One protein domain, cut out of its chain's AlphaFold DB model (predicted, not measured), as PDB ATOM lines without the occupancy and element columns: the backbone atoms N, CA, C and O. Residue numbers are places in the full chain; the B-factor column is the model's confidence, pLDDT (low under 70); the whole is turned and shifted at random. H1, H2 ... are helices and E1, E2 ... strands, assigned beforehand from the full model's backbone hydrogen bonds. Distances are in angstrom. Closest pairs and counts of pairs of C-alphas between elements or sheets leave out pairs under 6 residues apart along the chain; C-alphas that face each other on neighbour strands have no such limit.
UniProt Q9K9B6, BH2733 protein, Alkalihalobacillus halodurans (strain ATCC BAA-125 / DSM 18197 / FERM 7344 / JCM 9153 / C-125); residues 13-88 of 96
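Overview. This is residues 13 to 88 of the 96 residues of the protein "BH2733 protein" of Alkalihalobacillus halodurans (strain ATCC BAA-125 / DSM 18197 / FERM 7344 / JCM 9153 / C-125) (UniProt Q9K9B6). A small sheet of three antiparallel strands has helix H1 lying across its edge strand E1 on one face, while helix H2 sits off the sheet, with its first residue near the end of E2 and the beginning of E3. A long stretch with no named element, residues 61 to 76, leaves the end of E3 and folds back past that strand to reach H2. The printed part has 76 residues, with two named helices and three named strands in the order H1, E1, E2, E3, H2; the sheet's order is E1, E2, E3. The class is mixed, helices and strands, with under half of the residues in named elements. The whole is compact, with a radius of gyration of the C-alphas of 12.1 A, and a rounded outline spanning 33 by 27 by 21 A.

Arrangement. The sheet is formed by E1, residues 34 to 38, E2, residues 44 to 47, and E3, residues 57 to 60. It is a meander, each strand the antiparallel neighbour of the one before, with E1 and E3 as edge strands and E2 as the inner strand. E1 and E2 form a hairpin, their directions at 144 degrees; N 36 and O 45 are 2.8 A apart and N 47 and O 34 are 2.9 A apart, within hydrogen-bond range. E2 and E3 form a second hairpin at 148 degrees; N 46 and O 58, 2.8 A, and N 60 and O 44, 2.9 A, are within hydrogen-bond range. H1, residues 16 to 25, is on the sheet, over E1, at a height over the sheet of 7.6 A. On the local plane, fitted to 6 C-alphas of the sheet and so only just defined, its line and that of E1 stand at 77 degrees, and it runs across the strands. The closest C-alphas of H1 and E1 are those of Ile 19 and Pro 35, 5.7 A apart. H2, residues 77 to 86, is not on the sheet. Its closest C-alpha pair with E3 is Ile 57 and Phe 77, 7.1 A, and with E2 it is Ile 47 and Phe 77, 7.8 A. H2 is apart from H1 and from E1. In H1 and H2 every O i to N i+4 pair is within hydrogen-bond range.

Along the chain. E1 measures 11.6 A from first to last C-alpha, E2 9.6 A and E3 9.7 A. C-alpha 34, where E1 begins, is at (-30.670, -14.805, 14.635). H1 measures 14.7 A and begins at C-alpha 16, (-28.910, -14.810, 4.601). H2 measures 14.2 A and ends at C-alpha 86, (-13.882, -30.073, 9.292).

Size, cuts and confidence. The two C-alphas farthest apart are those of Asn 27 and Ile 86, 34.9 A. The printed part, residues 13 to 88, has no cut. The link from E1 to E2 is tight, those from H1 to E1 and from E2 to E3 are short, and the link from E3 to H2 is long, with 16 residues. The mean pLDDT of the printed part is 86.2; residues 27, 40 and 53 to 54 are under 70.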
ATOM      1  N   LEU A  13     -27.851 -25.183   7.407       91.06
ATOM      2  CA  LEU A  13     -27.599 -23.763   7.614       91.06
ATOM      3  C   LEU A  13     -28.381 -22.947   6.595       91.06
ATOM      4  O   LEU A  13     -28.384 -23.247   5.403       91.06
ATOM      5  N   PHE A  14     -28.976 -21.868   7.079       93.38
ATOM      6  CA  PHE A  14     -29.724 -20.933   6.264       93.38
ATOM      7  C   PHE A  14     -28.802 -20.007   5.474       93.38
ATOM      8  O   PHE A  14     -27.774 -19.518   5.955       93.38
ATOM      9  N   SER A  15     -29.231 -19.689   4.259       94.06
ATOM     10  CA  SER A  15     -28.784 -18.501   3.546       94.06
ATOM     11  C   SER A  15     -29.208 -17.230   4.288       94.06
ATOM     12  O   SER A  15     -30.134 -17.224   5.096       94.06
ATOM     13  N   VAL A  16     -28.568 -16.101   3.977       94.88
ATOM     14  CA  VAL A  16     -28.910 -14.810   4.601       94.88
ATOM     15  C   VAL A  16     -30.382 -14.435   4.387       94.88
ATOM     16  O   VAL A  16     -31.010 -13.893   5.296       94.88
ATOM     17  N   ASP A  17     -30.951 -14.740   3.221       95.94
ATOM     18  CA  ASP A  17     -32.355 -14.438   2.930       95.94
ATOM     19  C   ASP A  17     -33.310 -15.289   3.776       95.94
ATOM     20  O   ASP A  17     -34.301 -14.769   4.292       95.94
ATOM     21  N   GLU A  18     -32.984 -16.565   3.989       94.31
ATOM     22  CA  GLU A  18     -33.733 -17.454   4.883       94.31
ATOM     23  C   GLU A  18     -33.638 -16.983   6.335       94.31
ATOM     24  O   GLU A  18     -34.666 -16.876   7.003       94.31
ATOM     25  N   ILE A  19     -32.453 -16.574   6.806       94.38
ATOM     26  CA  ILE A  19     -32.287 -15.966   8.138       94.38
ATOM     27  C   ILE A  19     -33.245 -14.779   8.298       94.38
ATOM     28  O   ILE A  19     -33.967 -14.680   9.289       94.38
ATOM     29  N   LEU A  20     -33.283 -13.873   7.316       92.69
ATOM     30  CA  LEU A  20     -34.151 -12.695   7.353       92.69
ATOM     31  C   LEU A  20     -35.638 -13.047   7.263       92.69
ATOM     32  O   LEU A  20     -36.460 -12.324   7.829       92.69
ATOM     33  N   LEU A  21     -35.991 -14.117   6.555       91.12
ATOM     34  CA  LEU A  21     -37.358 -14.624   6.472       91.12
ATOM     35  C   LEU A  21     -37.805 -15.189   7.828       91.12
ATOM     36  O   LEU A  21     -38.816 -14.739   8.370       91.12
ATOM     37  N   HIS A  22     -37.014 -16.087   8.415       88.44
ATOM     38  CA  HIS A  22     -37.284 -16.698   9.718       88.44
ATOM     39  C   HIS A  22     -37.277 -15.675  10.858       88.44
ATOM     40  O   HIS A  22     -38.143 -15.712  11.736       88.44
ATOM     41  N   TYR A  23     -36.372 -14.696  10.812       88.12
ATOM     42  CA  TYR A  23     -36.340 -13.603  11.783       88.12
ATOM     43  C   TYR A  23     -37.629 -12.763  11.765       88.12
ATOM     44  O   TYR A  23     -38.026 -12.226  12.790       88.12
ATOM     45  N   ARG A  24     -38.327 -12.653  10.627       87.12
ATOM     46  CA  ARG A  24     -39.599 -11.908  10.539       87.12
ATOM     47  C   ARG A  24     -40.812 -12.695  11.023       87.12
ATOM     48  O   ARG A  24     -41.827 -12.073  11.322       87.12
ATOM     49  N   TYR A  25     -40.751 -14.026  11.055       81.81
ATOM     50  CA  TYR A  25     -41.894 -14.841  11.477       81.81
ATOM     51  C   TYR A  25     -42.180 -14.738  12.975       81.81
ATOM     52  O   TYR A  25     -43.338 -14.854  13.372       81.81
ATOM     53  N   TYR A  26     -41.163 -14.451  13.788       74.50
ATOM     54  CA  TYR A  26     -41.330 -14.216  15.218       74.50
ATOM     55  C   TYR A  26     -41.048 -12.746  15.522       74.50
ATOM     56  O   TYR A  26     -39.947 -12.247  15.310       74.50
ATOM     57  N   ASN A  27     -42.054 -12.035  16.028       69.50
ATOM     58  CA  ASN A  27     -41.922 -10.610  16.344       69.50
ATOM     59  C   ASN A  27     -41.129 -10.342  17.636       69.50
ATOM     60  O   ASN A  27     -40.758  -9.197  17.886       69.50
ATOM     61  N   ASP A  28     -40.850 -11.384  18.422       82.94
ATOM     62  CA  ASP A  28     -40.363 -11.262  19.800       82.94
ATOM     63  C   ASP A  28     -38.887 -11.652  19.971       82.94
ATOM     64  O   ASP A  28     -38.419 -11.829  21.095       82.94
ATOM     65  N   TRP A  29     -38.125 -11.770  18.876       88.56
ATOM     66  CA  TRP A  29     -36.696 -12.071  18.964       88.56
ATOM     67  C   TRP A  29     -35.948 -11.026  19.807       88.56
ATOM     68  O   TRP A  29     -36.020  -9.822  19.520       88.56
ATOM     69  N   PRO A  30     -35.148 -11.451  20.802       89.50
ATOM     70  CA  PRO A  30     -34.246 -10.545  21.489       89.50
ATOM     71  C   PRO A  30     -33.228  -9.935  20.520       89.50
ATOM     72  O   PRO A  30     -32.794 -10.541  19.537       89.50
ATOM     73  N   LYS A  31     -32.792  -8.708  20.814       87.19
ATOM     74  CA  LYS A  31     -31.855  -7.993  19.943       87.19
ATOM     75  C   LYS A  31     -30.558  -8.787  19.750       87.19
ATOM     76  O   LYS A  31     -29.833  -9.050  20.708       87.19
ATOM     77  N   GLY A  32     -30.221  -9.045  18.489       88.19
ATOM     78  CA  GLY A  32     -28.977  -9.708  18.095       88.19
ATOM     79  C   GLY A  32     -29.055 -11.233  18.066       88.19
ATOM     80  O   GLY A  32     -28.025 -11.859  17.844       88.19
ATOM     81  N   TRP A  33     -30.235 -11.809  18.295       92.00
ATOM     82  CA  TRP A  33     -30.487 -13.235  18.120       92.00
ATOM     83  C   TRP A  33     -30.892 -13.482  16.674       92.00
ATOM     84  O   TRP A  33     -31.729 -12.754  16.153       92.00
ATOM     85  N   PHE A  34     -30.313 -14.477  16.013       93.06
ATOM     86  CA  PHE A  34     -30.670 -14.805  14.635       93.06
ATOM     87  C   PHE A  34     -30.814 -16.316  14.462       93.06
ATOM     88  O   PHE A  34     -29.909 -17.048  14.866       93.06
ATOM     89  N   PRO A  35     -31.903 -16.793  13.838       93.50
ATOM     90  CA  PRO A  35     -31.993 -18.180  13.414       93.50
ATOM     91  C   PRO A  35     -31.075 -18.381  12.208       93.50
ATOM     92  O   PRO A  35     -31.282 -17.750  11.180       93.50
ATOM     93  N   ILE A  36     -30.042 -19.211  12.346       93.81
ATOM     94  CA  ILE A  36     -29.011 -19.467  11.325       93.81
ATOM     95  C   ILE A  36     -29.109 -20.852  10.690       93.81
ATOM     96  O   ILE A  36     -28.349 -21.155   9.774       93.81
ATOM     97  N   GLY A  37     -30.024 -21.692  11.159       92.25
ATOM     98  CA  GLY A  37     -30.272 -23.009  10.596       92.25
ATOM     99  C   GLY A  37     -31.476 -23.681  11.234       92.25
ATOM    100  O   GLY A  37     -32.040 -23.159  12.200       92.25
ATOM    101  N   ALA A  38     -31.838 -24.843  10.708       90.56
ATOM    102  CA  ALA A  38     -32.880 -25.700  11.256       90.56
ATOM    103  C   ALA A  38     -32.426 -27.156  11.295       90.56
ATOM    104  O   ALA A  38     -31.710 -27.616  10.402       90.56
ATOM    105  N   GLY A  39     -32.841 -27.854  12.346       83.12
ATOM    106  CA  GLY A  39     -32.548 -29.261  12.588       83.12
ATOM    107  C   GLY A  39     -33.812 -30.072  12.872       83.12
ATOM    108  O   GLY A  39     -34.865 -29.842  12.275       83.12
ATOM    109  N   PHE A  40     -33.668 -31.042  13.773       67.75
ATOM    110  CA  PHE A  40     -34.688 -32.010  14.186       67.75
ATOM    111  C   PHE A  40     -36.000 -31.341  14.582       67.75
ATOM    112  O   PHE A  40     -35.988 -30.328  15.266       67.75
ATOM    113  N   ASP A  41     -37.122 -31.899  14.125       73.25
ATOM    114  CA  ASP A  41     -38.480 -31.545  14.561       73.25
ATOM    115  C   ASP A  41     -38.847 -30.043  14.550       73.25
ATOM    116  O   ASP A  41     -39.804 -29.615  15.196       73.25
ATOM    117  N   GLY A  42     -38.164 -29.247  13.717       74.06
ATOM    118  CA  GLY A  42     -38.419 -27.812  13.568       74.06
ATOM    119  C   GLY A  42     -37.602 -26.923  14.506       74.06
ATOM    120  O   GLY A  42     -37.847 -25.714  14.545       74.06
ATOM    121  N   ASP A  43     -36.627 -27.493  15.212       87.50
ATOM    122  CA  ASP A  43     -35.697 -26.754  16.058       87.50
ATOM    123  C   ASP A  43     -34.844 -25.804  15.232       87.50
ATOM    124  O   ASP A  43     -34.351 -26.135  14.146       87.50
ATOM    125  N   LEU A  44     -34.629 -24.611  15.775       91.19
ATOM    126  CA  LEU A  44     -33.820 -23.586  15.140       91.19
ATOM    127  C   LEU A  44     -32.441 -23.532  15.787       91.19
ATOM    128  O   LEU A  44     -32.304 -23.441  17.007       91.19
ATOM    129  N   LEU A  45     -31.406 -23.511  14.954       92.62
ATOM    130  CA  LEU A  45     -30.061 -23.171  15.388       92.62
ATOM    131  C   LEU A  45     -29.980 -21.653  15.502       92.62
ATOM    132  O   LEU A  45     -30.082 -20.943  14.501       92.62
ATOM    133  N   ILE A  46     -29.788 -21.141  16.708       93.56
ATOM    134  CA  ILE A  46     -29.756 -19.707  16.978       93.56
ATOM    135  C   ILE A  46     -28.324 -19.269  17.242       93.56
ATOM    136  O   ILE A  46     -27.622 -19.878  18.046       93.56
ATOM    137  N   ILE A  47     -27.905 -18.166  16.620       92.81
ATOM    138  CA  ILE A  47     -26.753 -17.386  17.077       92.81
ATOM    139  C   ILE A  47     -27.242 -16.227  17.950       92.81
ATOM    140  O   ILE A  47     -28.104 -15.454  17.535       92.81
ATOM    141  N   ALA A  48     -26.688 -16.079  19.150       91.75
ATOM    142  CA  ALA A  48     -27.038 -15.017  20.084       91.75
ATOM    143  C   ALA A  48     -25.829 -14.511  20.886       91.75
ATOM    144  O   ALA A  48     -24.879 -15.257  21.142       91.75
ATOM    145  N   PRO A  49     -25.845 -13.245  21.342       84.81
ATOM    146  CA  PRO A  49     -24.818 -12.728  22.230       84.81
ATOM    147  C   PRO A  49     -24.909 -13.390  23.610       84.81
ATOM    148  O   PRO A  49     -25.892 -13.199  24.325       84.81
ATOM    149  N   ASN A  50     -23.844 -14.067  24.037       80.62
ATOM    150  CA  ASN A  50     -23.699 -14.498  25.424       80.62
ATOM    151  C   ASN A  50     -22.998 -13.412  26.264       80.62
ATOM    152  O   ASN A  50     -21.957 -12.873  25.865       80.62
ATOM    153  N   LYS A  51     -23.552 -13.106  27.446       72.44
ATOM    154  CA  LYS A  51     -22.997 -12.144  28.416       72.44
ATOM    155  C   LYS A  51     -21.564 -12.492  28.823       72.44
ATOM    156  O   LYS A  51     -20.734 -11.591  28.928       72.44
ATOM    157  N   ASP A  52     -21.258 -13.780  28.948       70.94
ATOM    158  CA  ASP A  52     -19.930 -14.258  29.337       70.94
ATOM    159  C   ASP A  52     -18.957 -14.348  28.153       70.94
ATOM    160  O   ASP A  52     -17.787 -14.688  28.338       70.94
ATOM    161  N   ARG A  53     -19.419 -14.021  26.931       65.31
ATOM    162  CA  ARG A  53     -18.682 -14.173  25.658       65.31
ATOM    163  C   ARG A  53     -18.138 -15.587  25.450       65.31
ATOM    164  O   ARG A  53     -17.084 -15.777  24.841       65.31
ATOM    165  N   ARG A  54     -18.851 -16.558  26.009       66.75
ATOM    166  CA  ARG A  54     -18.479 -17.960  26.078       66.75
ATOM    167  C   ARG A  54     -19.578 -18.798  25.435       66.75
ATOM    168  O   ARG A  54     -20.602 -19.017  26.062       66.75
ATOM    169  N   GLY A  55     -19.398 -19.204  24.180       76.50
ATOM    170  CA  GLY A  55     -20.480 -19.807  23.391       76.50
ATOM    171  C   GLY A  55     -21.437 -18.752  22.825       76.50
ATOM    172  O   GLY A  55     -21.745 -17.765  23.489       76.50
ATOM    173  N   TYR A  56     -21.865 -18.930  21.577       88.12
ATOM    174  CA  TYR A  56     -22.771 -18.003  20.875       88.12
ATOM    175  C   TYR A  56     -23.905 -18.713  20.145       88.12
ATOM    176  O   TYR A  56     -24.742 -18.046  19.552       88.12
ATOM    177  N   ILE A  57     -23.910 -20.041  20.136       91.44
ATOM    178  CA  ILE A  57     -24.813 -20.840  19.317       91.44
ATOM    179  C   ILE A  57     -25.560 -21.803  20.231       91.44
ATOM    180  O   ILE A  57     -24.940 -22.358  21.135       91.44
ATOM    181  N   PHE A  58     -26.858 -21.985  20.025       90.94
ATOM    182  CA  PHE A  58     -27.681 -22.957  20.746       90.94
ATOM    183  C   PHE A  58     -28.840 -23.442  19.876       90.94
ATOM    184  O   PHE A  58     -29.187 -22.790  18.892       90.94
ATOM    185  N   TRP A  59     -29.420 -24.582  20.241       90.56
ATOM    186  CA  TRP A  59     -30.676 -25.063  19.671       90.56
ATOM    187  C   TRP A  59     -31.849 -24.478  20.450       90.56
ATOM    188  O   TRP A  59     -31.781 -24.400  21.676       90.56
ATOM    189  N   MET A  60     -32.887 -24.050  19.739       89.81
ATOM    190  CA  MET A  60     -34.108 -23.511  20.325       89.81
ATOM    191  C   MET A  60     -35.322 -24.239  19.760       89.81
ATOM    192  O   MET A  60     -35.556 -24.199  18.547       89.81
ATOM    193  N   GLU A  61     -36.103 -24.840  20.649       87.56
ATOM    194  CA  GLU A  61     -37.360 -25.498  20.315       87.56
ATOM    195  C   GLU A  61     -38.518 -24.487  20.319       87.56
ATOM    196  O   GLU A  61     -38.462 -23.390  20.896       87.56
ATOM    197  N   THR A  62     -39.629 -24.851  19.679       79.75
ATOM    198  CA  THR A  62     -40.837 -24.021  19.738       79.75
ATOM    199  C   THR A  62     -41.407 -24.010  21.157       79.75
ATOM    200  O   THR A  62     -41.916 -25.016  21.639       79.75
ATOM    201  N   GLY A  63     -41.414 -22.834  21.789       80.62
ATOM    202  CA  GLY A  63     -41.943 -22.637  23.143       80.62
ATOM    203  C   GLY A  63     -40.869 -22.431  24.212       80.62
ATOM    204  O   GLY A  63     -41.225 -22.112  25.349       80.62
ATOM    205  N   ASP A  64     -39.590 -22.546  23.850       83.94
ATOM    206  CA  ASP A  64     -38.475 -22.249  24.746       83.94
ATOM    207  C   ASP A  64     -38.458 -20.788  25.213       83.94
ATOM    208  O   ASP A  64     -38.862 -19.856  24.509       83.94
ATOM    209  N   SER A  65     -37.951 -20.584  26.430       83.06
ATOM    210  CA  SER A  65     -37.741 -19.253  26.998       83.06
ATOM    211  C   SER A  65     -36.475 -18.606  26.436       83.06
ATOM    212  O   SER A  65     -35.411 -19.218  26.391       83.06
ATOM    213  N   PHE A  66     -36.548 -17.310  26.127       85.00
ATOM    214  CA  PHE A  66     -35.374 -16.514  25.757       85.00
ATOM    215  C   PHE A  66     -34.443 -16.187  26.940       85.00
ATOM    216  O   PHE A  66     -33.372 -15.611  26.738       85.00
ATOM    217  N   GLU A  67     -34.841 -16.488  28.181       83.44
ATOM    218  CA  GLU A  67     -34.091 -16.082  29.377       83.44
ATOM    219  C   GLU A  67     -32.907 -17.004  29.699       83.44
ATOM    220  O   GLU A  67     -31.892 -16.527  30.216       83.44
ATOM    221  N   GLU A  68     -33.003 -18.292  29.359       82.06
ATOM    222  CA  GLU A  68     -32.024 -19.321  29.744       82.06
ATOM    223  C   GLU A  68     -31.567 -20.185  28.546       82.06
ATOM    224  O   GLU A  68     -31.758 -21.399  28.548       82.06
ATOM    225  N   PRO A  69     -30.950 -19.591  27.502       86.69
ATOM    226  CA  PRO A  69     -30.455 -20.349  26.352       86.69
ATOM    227  C   PRO A  69     -29.329 -21.322  26.742       86.69
ATOM    228  O   PRO A  69     -28.373 -20.948  27.430       86.69
ATOM    229  N   ASN A  70     -29.405 -22.558  26.242       86.38
ATOM    230  CA  ASN A  70     -28.410 -23.602  26.491       86.38
ATOM    231  C   ASN A  70     -27.347 -23.648  25.379       86.38
ATOM    232  O   ASN A  70     -27.496 -24.341  24.373       86.38
ATOM    233  N   TYR A  71     -26.274 -22.875  25.547       88.38
ATOM    234  CA  TYR A  71     -25.220 -22.738  24.540       88.38
ATOM    235  C   TYR A  71     -24.459 -24.038  24.252       88.38
ATOM    236  O   TYR A  71     -23.968 -24.723  25.150       88.38
ATOM    237  N   ILE A  72     -24.285 -24.319  22.961       86.75
ATOM    238  CA  ILE A  72     -23.466 -25.406  22.437       86.75
ATOM    239  C   ILE A  72     -21.996 -25.051  22.649       86.75
ATOM    240  O   ILE A  72     -21.400 -24.234  21.938       86.75
ATOM    241  N   GLY A  73     -21.404 -25.706  23.643       79.19
ATOM    242  CA  GLY A  73     -20.003 -25.543  23.985       79.19
ATOM    243  C   GLY A  73     -19.637 -24.104  24.352       79.19
ATOM    244  O   GLY A  73     -20.454 -23.285  24.763       79.19
ATOM    245  N   ASN A  74     -18.349 -23.799  24.222       84.88
ATOM    246  CA  ASN A  74     -17.783 -22.507  24.590       84.88
ATOM    247  C   ASN A  74     -16.958 -21.929  23.429       84.88
ATOM    248  O   ASN A  74     -15.774 -21.630  23.580       84.88
ATOM    249  N   LEU A  75     -17.580 -21.849  22.251       83.88
ATOM    250  CA  LEU A  75     -16.941 -21.424  21.004       83.88
ATOM    251  C   LEU A  75     -17.554 -20.128  20.477       83.88
ATOM    252  O   LEU A  75     -18.756 -19.882  20.615       83.88
ATOM    253  N   LYS A  76     -16.731 -19.309  19.826       86.44
ATOM    254  CA  LYS A  76     -17.216 -18.251  18.936       86.44
ATOM    255  C   LYS A  76     -17.769 -18.854  17.646       86.44
ATOM    256  O   LYS A  76     -17.493 -20.005  17.319       86.44
ATOM    257  N   PHE A  77     -18.539 -18.064  16.901       84.81
ATOM    258  CA  PHE A  77     -19.137 -18.526  15.647       84.81
ATOM    259  C   PHE A  77     -18.093 -18.982  14.620       84.81
ATOM    260  O   PHE A  77     -18.268 -20.024  14.003       84.81
ATOM    261  N   ASP A  78     -16.999 -18.239  14.457       88.50
ATOM    262  CA  ASP A  78     -15.911 -18.574  13.533       88.50
ATOM    263  C   ASP A  78     -15.211 -19.886  13.907       88.50
ATOM    264  O   ASP A  78     -14.916 -20.705  13.036       88.50
ATOM    265  N   GLU A  79     -15.008 -20.122  15.204       89.75
ATOM    266  CA  GLU A  79     -14.443 -21.372  15.716       89.75
ATOM    267  C   GLU A  79     -15.402 -22.548  15.486       89.75
ATOM    268  O   GLU A  79     -14.995 -23.585  14.959       89.75
ATOM    269  N   TRP A  80     -16.684 -22.373  15.827       89.94
ATOM    270  CA  TRP A  80     -17.716 -23.384  15.604       89.94
ATOM    271  C   TRP A  80     -17.866 -23.723  14.118       89.94
ATOM    272  O   TRP A  80     -17.871 -24.898  13.762       89.94
ATOM    273  N   PHE A  81     -17.919 -22.716  13.243       89.00
ATOM    274  CA  PHE A  81     -18.102 -22.910  11.806       89.00
ATOM    275  C   PHE A  81     -16.906 -23.631  11.173       89.00
ATOM    276  O   PHE A  81     -17.084 -24.534  10.358       89.00
ATOM    277  N   ASN A  82     -15.682 -23.302  11.594       91.25
ATOM    278  CA  ASN A  82     -14.491 -24.010  11.135       91.25
ATOM    279  C   ASN A  82     -14.529 -25.501  11.513       91.25
ATOM    280  O   ASN A  82     -14.264 -26.362  10.672       91.25
ATOM    281  N   TYR A  83     -14.896 -25.825  12.756       90.12
ATOM    282  CA  TYR A  83     -15.044 -27.218  13.183       90.12
ATOM    283  C   TYR A  83     -16.201 -27.925  12.487       90.12
ATOM    284  O   TYR A  83     -16.042 -29.078  12.098       90.12
ATOM    285  N   PHE A  84     -17.314 -27.234  12.249       87.69
ATOM    286  CA  PHE A  84     -18.439 -27.758  11.482       87.69
ATOM    287  C   PHE A  84     -18.018 -28.173  10.062       87.69
ATOM    288  O   PHE A  84     -18.335 -29.279   9.620       87.69
ATOM    289  N   CYS A  85     -17.227 -27.340   9.372       88.12
ATOM    290  CA  CYS A  85     -16.668 -27.678   8.062       88.12
ATOM    291  C   CYS A  85     -15.716 -28.886   8.118       88.12
ATOM    292  O   CYS A  85     -15.796 -29.764   7.260       88.12
ATOM    293  N   ILE A  86     -14.829 -28.953   9.119       90.44
ATOM    294  CA  ILE A  86     -13.882 -30.073   9.292       90.44
ATOM    295  C   ILE A  86     -14.619 -31.383   9.595       90.44
ATOM    296  O   ILE A  86     -14.262 -32.429   9.058       90.44
ATOM    297  N   ALA A  87     -15.659 -31.320  10.425       87.19
ATOM    298  CA  ALA A  87     -16.497 -32.453  10.802       87.19
ATOM    299  C   ALA A  87     -17.484 -32.876   9.697       87.19
ATOM    300  O   ALA A  87     -18.268 -33.801   9.907       87.19
ATOM    301  N   GLN A  88     -17.454 -32.211   8.534       84.62
ATOM    302  CA  GLN A  88     -18.313 -32.492   7.380       84.62
ATOM    303  C   GLN A  88     -19.802 -32.538   7.747       84.62
ATOM    304  O   GLN A  88     -20.531 -33.426   7.320       84.62
TER     305      GLN A  88